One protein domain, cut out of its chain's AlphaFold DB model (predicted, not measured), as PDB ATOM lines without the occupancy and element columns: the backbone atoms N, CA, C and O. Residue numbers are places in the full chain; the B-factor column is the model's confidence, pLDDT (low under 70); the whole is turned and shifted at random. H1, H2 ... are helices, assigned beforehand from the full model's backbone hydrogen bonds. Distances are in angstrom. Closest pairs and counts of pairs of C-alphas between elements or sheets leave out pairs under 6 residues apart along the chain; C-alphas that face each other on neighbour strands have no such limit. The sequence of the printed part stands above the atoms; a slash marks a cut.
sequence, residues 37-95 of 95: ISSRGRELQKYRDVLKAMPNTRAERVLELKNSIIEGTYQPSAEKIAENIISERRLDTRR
ATOM      1  N   ILE A  37     -57.046 -16.963 -20.881       84.56
ATOM      2  CA  ILE A  37     -56.360 -15.789 -20.323       84.56
ATOM      3  C   ILE A  37     -55.965 -14.870 -21.477       84.56
ATOM      4  O   ILE A  37     -55.284 -15.309 -22.403       84.56
ATOM      5  N   SER A  38     -56.321 -13.587 -21.395       91.44
ATOM      6  CA  SER A  38     -55.930 -12.597 -22.402       91.44
ATOM      7  C   SER A  38     -54.407 -12.522 -22.575       91.44
ATOM      8  O   SER A  38     -53.633 -12.793 -21.653       91.44
ATOM      9  N   SER A  39     -53.945 -12.112 -23.758       88.00
ATOM     10  CA  SER A  39     -52.515 -11.912 -24.042       88.00
ATOM     11  C   SER A  39     -51.838 -11.006 -23.007       88.00
ATOM     12  O   SER A  39     -50.786 -11.356 -22.476       88.00
ATOM     13  N   ARG A  40     -52.497  -9.900 -22.645       89.31
ATOM     14  CA  ARG A  40     -52.041  -8.959 -21.613       89.31
ATOM     15  C   ARG A  40     -52.026  -9.577 -20.211       89.31
ATOM     16  O   ARG A  40     -51.115  -9.304 -19.436       89.31
ATOM     17  N   GLY A  41     -52.995 -10.436 -19.889       91.31
ATOM     18  CA  GLY A  41     -53.017 -11.182 -18.628       91.31
ATOM     19  C   GLY A  41     -51.831 -12.142 -18.502       91.31
ATOM     20  O   GLY A  41     -51.189 -12.193 -17.454       91.31
ATOM     21  N   ARG A  42     -51.480 -12.839 -19.591       90.44
ATOM     22  CA  ARG A  42     -50.288 -13.703 -19.638       90.44
ATOM     23  C   ARG A  42     -48.995 -12.910 -19.473       90.44
ATOM     24  O   ARG A  42     -48.076 -13.374 -18.807       90.44
ATOM     25  N   GLU A  43     -48.919 -11.721 -20.059       91.81
ATOM     26  CA  GLU A  43     -47.766 -10.830 -19.906       91.81
ATOM     27  C   GLU A  43     -47.607 -10.356 -18.453       91.81
ATOM     28  O   GLU A  43     -46.530 -10.472 -17.871       91.81
ATOM     29  N   LEU A  44     -48.707  -9.928 -17.825       95.25
ATOM     30  CA  LEU A  44     -48.721  -9.532 -16.417       95.25
ATOM     31  C   LEU A  44     -48.299 -10.677 -15.489       95.25
ATOM     32  O   LEU A  44     -47.573 -10.444 -14.524       95.25
ATOM     33  N   GLN A  45     -48.732 -11.905 -15.783       92.25
ATOM     34  CA  GLN A  45     -48.327 -13.083 -15.020       92.25
ATOM     35  C   GLN A  45     -46.806 -13.278 -15.068       92.25
ATOM     36  O   GLN A  45     -46.185 -13.419 -14.019       92.25
ATOM     37  N   LYS A  46     -46.193 -13.170 -16.254       94.50
ATOM     38  CA  LYS A  46     -44.732 -13.260 -16.404       94.50
ATOM     39  C   LYS A  46     -44.006 -12.202 -15.573       94.50
ATOM     40  O   LYS A  46     -43.066 -12.536 -14.858       94.50
ATOM     41  N   TYR A  47     -44.453 -10.943 -15.613       94.88
ATOM     42  CA  TYR A  47     -43.844  -9.887 -14.795       94.88
ATOM     43  C   TYR A  47     -43.988 -10.160 -13.296       94.88
ATOM     44  O   TYR A  47     -43.043  -9.950 -12.539       94.88
ATOM     45  N   ARG A  48     -45.142 -10.671 -12.854       93.75
ATOM     46  CA  ARG A  48     -45.355 -11.063 -11.454       93.75
ATOM     47  C   ARG A  48     -44.414 -12.175 -11.016       93.75
ATOM     48  O   ARG A  48     -43.914 -12.121  -9.898       93.75
ATOM     49  N   ASP A  49     -44.177 -13.158 -11.874       94.75
ATOM     50  CA  ASP A  49     -43.289 -14.274 -11.561       94.75
ATOM     51  C   ASP A  49     -41.831 -13.806 -11.450       94.75
ATOM     52  O   ASP A  49     -41.138 -14.187 -10.508       94.75
ATOM     53  N   VAL A  50     -41.400 -12.886 -12.322       93.00
ATOM     54  CA  VAL A  50     -40.088 -12.228 -12.202       93.00
ATOM     55  C   VAL A  50     -39.986 -11.452 -10.889       93.00
ATOM     56  O   VAL A  50     -39.029 -11.645 -10.147       93.00
ATOM     57  N   LEU A  51     -40.986 -10.628 -10.556       91.69
ATOM     58  CA  LEU A  51     -40.995  -9.848  -9.313       91.69
ATOM     59  C   LEU A  51     -40.948 -10.732  -8.059       91.69
ATOM     60  O   LEU A  51     -40.297 -10.365  -7.088       91.69
ATOM     61  N   LYS A  52     -41.600 -11.901  -8.075       90.38
ATOM     62  CA  LYS A  52     -41.540 -12.873  -6.969       90.38
ATOM     63  C   LYS A  52     -40.164 -13.520  -6.814       90.38
ATOM     64  O   LYS A  52     -39.794 -13.874  -5.702       90.38
ATOM     65  N   ALA A  53     -39.445 -13.716  -7.917       91.50
ATOM     66  CA  ALA A  53     -38.098 -14.278  -7.900       91.50
ATOM     67  C   ALA A  53     -37.038 -13.255  -7.457       91.50
ATOM     68  O   ALA A  53     -35.927 -13.639  -7.090       91.50
ATOM     69  N   MET A  54     -37.361 -11.958  -7.491       91.06
ATOM     70  CA  MET A  54     -36.459 -10.915  -7.017       91.06
ATOM     71  C   MET A  54     -36.300 -10.977  -5.492       91.06
ATOM     72  O   MET A  54     -37.243 -11.305  -4.769       91.06
ATOM     73  N   PRO A  55     -35.111 -10.636  -4.970       90.56
ATOM     74  CA  PRO A  55     -34.895 -10.589  -3.535       90.56
ATOM     75  C   PRO A  55     -35.799  -9.534  -2.889       90.56
ATOM     76  O   PRO A  55     -35.889  -8.399  -3.357       90.56
ATOM     77  N   ASN A  56     -36.402  -9.890  -1.752       87.38
ATOM     78  CA  ASN A  56     -37.239  -8.977  -0.962       87.38
ATOM     79  C   ASN A  56     -36.489  -7.718  -0.497       87.38
ATOM     80  O   ASN A  56     -37.108  -6.714  -0.156       87.38
ATOM     81  N   THR A  57     -35.155  -7.771  -0.445       90.56
ATOM     82  CA  THR A  57     -34.318  -6.662   0.013       90.56
ATOM     83  C   THR A  57     -33.317  -6.252  -1.059       90.56
ATOM     84  O   THR A  57     -32.674  -7.080  -1.702       90.56
ATOM     85  N   ARG A  58     -33.153  -4.938  -1.232       94.19
ATOM     86  CA  ARG A  58     -32.113  -4.352  -2.085       94.19
ATOM     87  C   ARG A  58     -30.836  -4.178  -1.270       94.19
ATOM     88  O   ARG A  58     -30.627  -3.122  -0.675       94.19
ATOM     89  N   ALA A  59     -30.007  -5.219  -1.231       94.31
ATOM     90  CA  ALA A  59     -28.799  -5.268  -0.401       94.31
ATOM     91  C   ALA A  59     -27.870  -4.054  -0.599       94.31
ATOM     92  O   ALA A  59     -27.412  -3.472   0.380       94.31
ATOM     93  N   GLU A  60     -27.669  -3.614  -1.842       94.69
ATOM     94  CA  GLU A  60     -26.850  -2.439  -2.172       94.69
ATOM     95  C   GLU A  60     -27.358  -1.163  -1.494       94.69
ATOM     96  O   GLU A  60     -26.591  -0.437  -0.867       94.69
ATOM     97  N   ARG A  61     -28.677  -0.928  -1.534       95.19
ATOM     98  CA  ARG A  61     -29.290   0.246  -0.902       95.19
ATOM     99  C   ARG A  61     -29.158   0.199   0.617       95.19
ATOM    100  O   ARG A  61     -28.981   1.231   1.251       95.19
ATOM    101  N   VAL A  62     -29.245  -0.994   1.205       95.94
ATOM    102  CA  VAL A  62     -29.042  -1.178   2.647       95.94
ATOM    103  C   VAL A  62     -27.598  -0.863   3.031       95.94
ATOM    104  O   VAL A  62     -27.380  -0.199   4.038       95.94
ATOM    105  N   LEU A  63     -26.619  -1.315   2.246       96.94
ATOM    106  CA  LEU A  63     -25.204  -1.024   2.488       96.94
ATOM    107  C   LEU A  63     -24.904   0.476   2.379       96.94
ATOM    108  O   LEU A  63     -24.281   1.031   3.277       96.94
ATOM    109  N   GLU A  64     -25.413   1.144   1.346       96.62
ATOM    110  CA  GLU A  64     -25.283   2.597   1.170       96.62
ATOM    111  C   GLU A  64     -25.859   3.373   2.371       96.62
ATOM    112  O   GLU A  64     -25.219   4.271   2.923       96.62
ATOM    113  N   LEU A  65     -27.053   2.989   2.833       96.44
ATOM    114  CA  LEU A  65     -27.676   3.606   4.004       96.44
ATOM    115  C   LEU A  65     -26.884   3.331   5.287       96.44
ATOM    116  O   LEU A  65     -26.710   4.232   6.098       96.44
ATOM    117  N   LYS A  66     -26.356   2.116   5.469       96.75
ATOM    118  CA  LYS A  66     -25.496   1.799   6.618       96.75
ATOM    119  C   LYS A  66     -24.236   2.661   6.636       96.75
ATOM    120  O   LYS A  66     -23.896   3.191   7.690       96.75
ATOM    121  N   ASN A  67     -23.584   2.828   5.489       97.88
ATOM    122  CA  ASN A  67     -22.381   3.650   5.382       97.88
ATOM    123  C   ASN A  67     -22.681   5.117   5.708       97.88
ATOM    124  O   ASN A  67     -22.007   5.686   6.556       97.88
ATOM    125  N   SER A  68     -23.750   5.695   5.149       97.38
ATOM    126  CA  SER A  68     -24.135   7.083   5.466       97.38
ATOM    127  C   SER A  68     -24.521   7.292   6.936       97.38
ATOM    128  O   SER A  68     -24.294   8.369   7.486       97.38
ATOM    129  N   ILE A  69     -25.067   6.271   7.607       97.06
ATOM    130  CA  ILE A  69     -25.304   6.313   9.058       97.06
ATOM    131  C   ILE A  69     -23.976   6.334   9.824       97.06
ATOM    132  O   ILE A  69     -23.819   7.149  10.728       97.06
ATOM    133  N   ILE A  70     -23.019   5.469   9.465       97.50
ATOM    134  CA  ILE A  70     -21.695   5.404  10.113       97.50
ATOM    135  C   ILE A  70     -20.915   6.708   9.905       97.50
ATOM    136  O   ILE A  70     -20.296   7.214  10.836       97.50
ATOM    137  N   GLU A  71     -20.973   7.268   8.701       97.44
ATOM    138  CA  GLU A  71     -20.333   8.537   8.340       97.44
ATOM    139  C   GLU A  71     -21.037   9.758   8.958       97.44
ATOM    140  O   GLU A  71     -20.523  10.873   8.873       97.44
ATOM    141  N   GLY A  72     -22.216   9.579   9.565       95.94
ATOM    142  CA  GLY A  72     -23.013  10.667  10.137       95.94
ATOM    143  C   GLY A  72     -23.651  11.592   9.094       95.94
ATOM    144  O   GLY A  72     -24.166  12.653   9.439       95.94
ATOM    145  N   THR A  73     -23.636  11.210   7.815       96.50
ATOM    146  CA  THR A  73     -24.206  11.981   6.700       96.50
ATOM    147  C   THR A  73     -25.683  11.664   6.461       96.50
ATOM    148  O   THR A  73     -26.369  12.392   5.742       96.50
ATOM    149  N   TYR A  74     -26.207  10.607   7.088       96.00
ATOM    150  CA  TYR A  74     -27.619  10.256   7.016       96.00
ATOM    151  C   TYR A  74     -28.497  11.260   7.779       96.00
ATOM    152  O   TYR A  74     -28.517  11.290   9.009       96.00
ATOM    153  N   GLN A  75     -29.263  12.058   7.036       95.50
ATOM    154  CA  GLN A  75     -30.175  13.071   7.572       95.50
ATOM    155  C   GLN A  75     -31.619  12.731   7.174       95.50
ATOM    156  O   GLN A  75     -32.063  13.084   6.077       95.50
ATOM    157  N   PRO A  76     -32.369  11.999   8.019       93.75
ATOM    158  CA  PRO A  76     -33.758  11.684   7.724       93.75
ATOM    159  C   PRO A  76     -34.620  12.954   7.797       93.75
ATOM    160  O   PRO A  76     -34.526  13.740   8.736       93.75
ATOM    161  N   SER A  77     -35.487  13.151   6.804       96.38
ATOM    162  CA  SER A  77     -36.416  14.286   6.779       96.38
ATOM    163  C   SER A  77     -37.570  14.057   7.757       96.38
ATOM    164  O   SER A  77     -38.279  13.052   7.662       96.38
ATOM    165  N   ALA A  78     -37.785  15.014   8.663       96.31
ATOM    166  CA  ALA A  78     -38.907  14.999   9.602       96.31
ATOM    167  C   ALA A  78     -40.267  15.008   8.882       96.31
ATOM    168  O   ALA A  78     -41.182  14.297   9.291       96.31
ATOM    169  N   GLU A  79     -40.374  15.748   7.775       95.94
ATOM    170  CA  GLU A  79     -41.576  15.793   6.936       95.94
ATOM    171  C   GLU A  79     -41.891  14.413   6.359       95.94
ATOM    172  O   GLU A  79     -43.001  13.916   6.529       95.94
ATOM    173  N   LYS A  80     -40.892  13.743   5.768       95.00
ATOM    174  CA  LYS A  80     -41.065  12.387   5.224       95.00
ATOM    175  C   LYS A  80     -41.437  11.379   6.306       95.00
ATOM    176  O   LYS A  80     -42.211  10.463   6.042       95.00
ATOM    177  N   ILE A  81     -40.886  11.509   7.514       95.06
ATOM    178  CA  ILE A  81     -41.261  10.643   8.639       95.06
ATOM    179  C   ILE A  81     -42.738  10.854   8.990       95.06
ATOM    180  O   ILE A  81     -43.491   9.884   9.061       95.06
ATOM    181  N   ALA A  82     -43.164  12.106   9.175       93.62
ATOM    182  CA  ALA A  82     -44.544  12.431   9.523       93.62
ATOM    183  C   ALA A  82     -45.534  11.984   8.434       93.62
ATOM    184  O   ALA A  82     -46.536  11.344   8.748       93.62
ATOM    185  N   GLU A  83     -45.221  12.248   7.164       93.44
ATOM    186  CA  GLU A  83     -46.010  11.816   6.006       93.44
ATOM    187  C   GLU A  83     -46.222  10.295   6.003       93.44
ATOM    188  O   GLU A  83     -47.354   9.828   5.875       93.44
ATOM    189  N   ASN A  84     -45.157   9.511   6.210       92.25
ATOM    190  CA  ASN A  84     -45.257   8.049   6.234       92.25
ATOM    191  C   ASN A  84     -46.067   7.526   7.430       92.25
ATOM    192  O   ASN A  84     -46.833   6.579   7.276       92.25
ATOM    193  N   ILE A  85     -45.967   8.158   8.604       92.44
ATOM    194  CA  ILE A  85     -46.784   7.790   9.774       92.44
ATOM    195  C   ILE A  85     -48.278   8.033   9.500       92.44
ATOM    196  O   ILE A  85     -49.130   7.216   9.863       92.44
ATOM    197  N   ILE A  86     -48.609   9.166   8.875       91.81
ATOM    198  CA  ILE A  86     -49.991   9.538   8.546       91.81
ATOM    199  C   ILE A  86     -50.550   8.606   7.460       91.81
ATOM    200  O   ILE A  86     -51.690   8.135   7.581       91.81
ATOM    201  N   SER A  87     -49.755   8.311   6.427       90.44
ATOM    202  CA  SER A  87     -50.160   7.455   5.309       90.44
ATOM    203  C   SER A  87     -50.348   5.996   5.728       90.44
ATOM    204  O   SER A  87     -51.347   5.382   5.349       90.44
ATOM    205  N   GLU A  88     -49.475   5.457   6.587       88.75
ATOM    206  CA  GLU A  88     -49.588   4.094   7.122       88.75
ATOM    207  C   GLU A  88     -50.898   3.895   7.891       88.75
ATOM    208  O   GLU A  88     -51.576   2.875   7.752       88.75
ATOM    209  N   ARG A  89     -51.318   4.913   8.649       85.31
ATOM    210  CA  ARG A  89     -52.590   4.893   9.382       85.31
ATOM    211  C   ARG A  89     -53.801   5.256   8.522       85.31
ATOM    212  O   ARG A  89     -54.907   5.335   9.058       85.31
ATOM    213  N   ARG A  90     -53.613   5.478   7.212       80.38
ATOM    214  CA  ARG A  90     -54.652   5.926   6.265       80.38
ATOM    215  C   ARG A  90     -55.412   7.165   6.749       80.38
ATOM    216  O   ARG A  90     -56.570   7.362   6.388       80.38
ATOM    217  N   LEU A  91     -54.779   7.997   7.576       74.62
ATOM    218  CA  LEU A  91     -55.436   9.157   8.184       74.62
ATOM    219  C   LEU A  91     -55.722  10.250   7.149       74.62
ATOM    220  O   LEU A  91     -56.654  11.028   7.336       74.62
ATOM    221  N   ASP A  92     -54.964  10.256   6.051       68.44
ATOM    222  CA  ASP A  92     -55.104  11.208   4.944       68.44
ATOM    223  C   ASP A  92     -56.049  10.710   3.833       68.44
ATOM    224  O   ASP A  92     -56.667  11.483   3.104       68.44
ATOM    225  N   THR A  93     -56.228   9.392   3.706       64.19
ATOM    226  CA  THR A  93     -57.079   8.796   2.670       64.19
ATOM    227  C   THR A  93     -58.504   8.611   3.185       64.19
ATOM    228  O   THR A  93     -58.907   7.508   3.551       64.19
ATOM    229  N   ARG A  94     -59.293   9.691   3.193       60.31
ATOM    230  CA  ARG A  94     -60.764   9.604   3.164       60.31
ATOM    231  C   ARG A  94     -61.246   9.701   1.716       60.31
ATOM    232  O   ARG A  94     -61.634  10.774   1.257       60.31
ATOM    233  N   ARG A  95     -61.200   8.585   0.993       52.81
ATOM    234  CA  ARG A  95     -61.947   8.373  -0.251       52.81
ATOM    235  C   ARG A  95     -62.256   6.899  -0.433       52.81
ATOM    236  O   ARG A  95     -61.361   6.088  -0.111       52.81
TER     237      ARG A  95
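This is residues 37 to 95 of the 95 residues of the protein "Negative regulator of flagellin synthesis" of Peptococcaceae bacterium BRH_c8a (UniProt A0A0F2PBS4). What shape do the atoms make? Three separate helices are strung along an open hook: H1 and then H2 make the long side, the stretch of residues 71 to 77 turns away from it, and H3 heads back at a distance from H2. The helices form no shared core, and the tail, residues 89 to 95, ends beyond H3. What is it made of? The printed part has 59 residues with three named helices, in the order H1, H2, H3, and no named strand; the class is all helix. How spread out is it? It is extended, with a radius of gyration of the C-alphas of 18.3 A, and flat, spanning 51 by 36 by 13 A.

Where does the first helix lie? H1 is residues 39 to 53, 21.8 A from first to last C-alpha, and begins at C-alpha 39, (-52.515, -11.912, -24.042). What follows it? H2 is residues 59 to 70, 16.6 A long, beginning at C-alpha 59, (-28.799, -5.268, -0.401). Where does the last helix end? H3, residues 78 to 88, is 15.5 A long and ends at C-alpha 88, (-49.588, 4.094, 7.122).

Does any helix touch another? H1 and H2, H2 and H3, and H1 and H3 are apart, with no C-alpha of the one within 8 A of the other. Which stretches stand free? Among them are residues 46 to 63, of which 46 to 53 belong to H1 and 59 to 63 belong to H2. Are the helix backbones well formed? In H1, H2 and H3 every O i to N i+4 pair is within hydrogen-bond range.

How far does it reach? The two C-alphas farthest apart, those of Ile 37 and Gly 72, are 52.3 A apart. Are there cuts or long links? The printed part has no cut; the link from H1 to H2 is tight, and that from H2 to H3 is short. Where is confidence low? The mean pLDDT of the printed part is 90.7, and residues 92 to 95 are under 70.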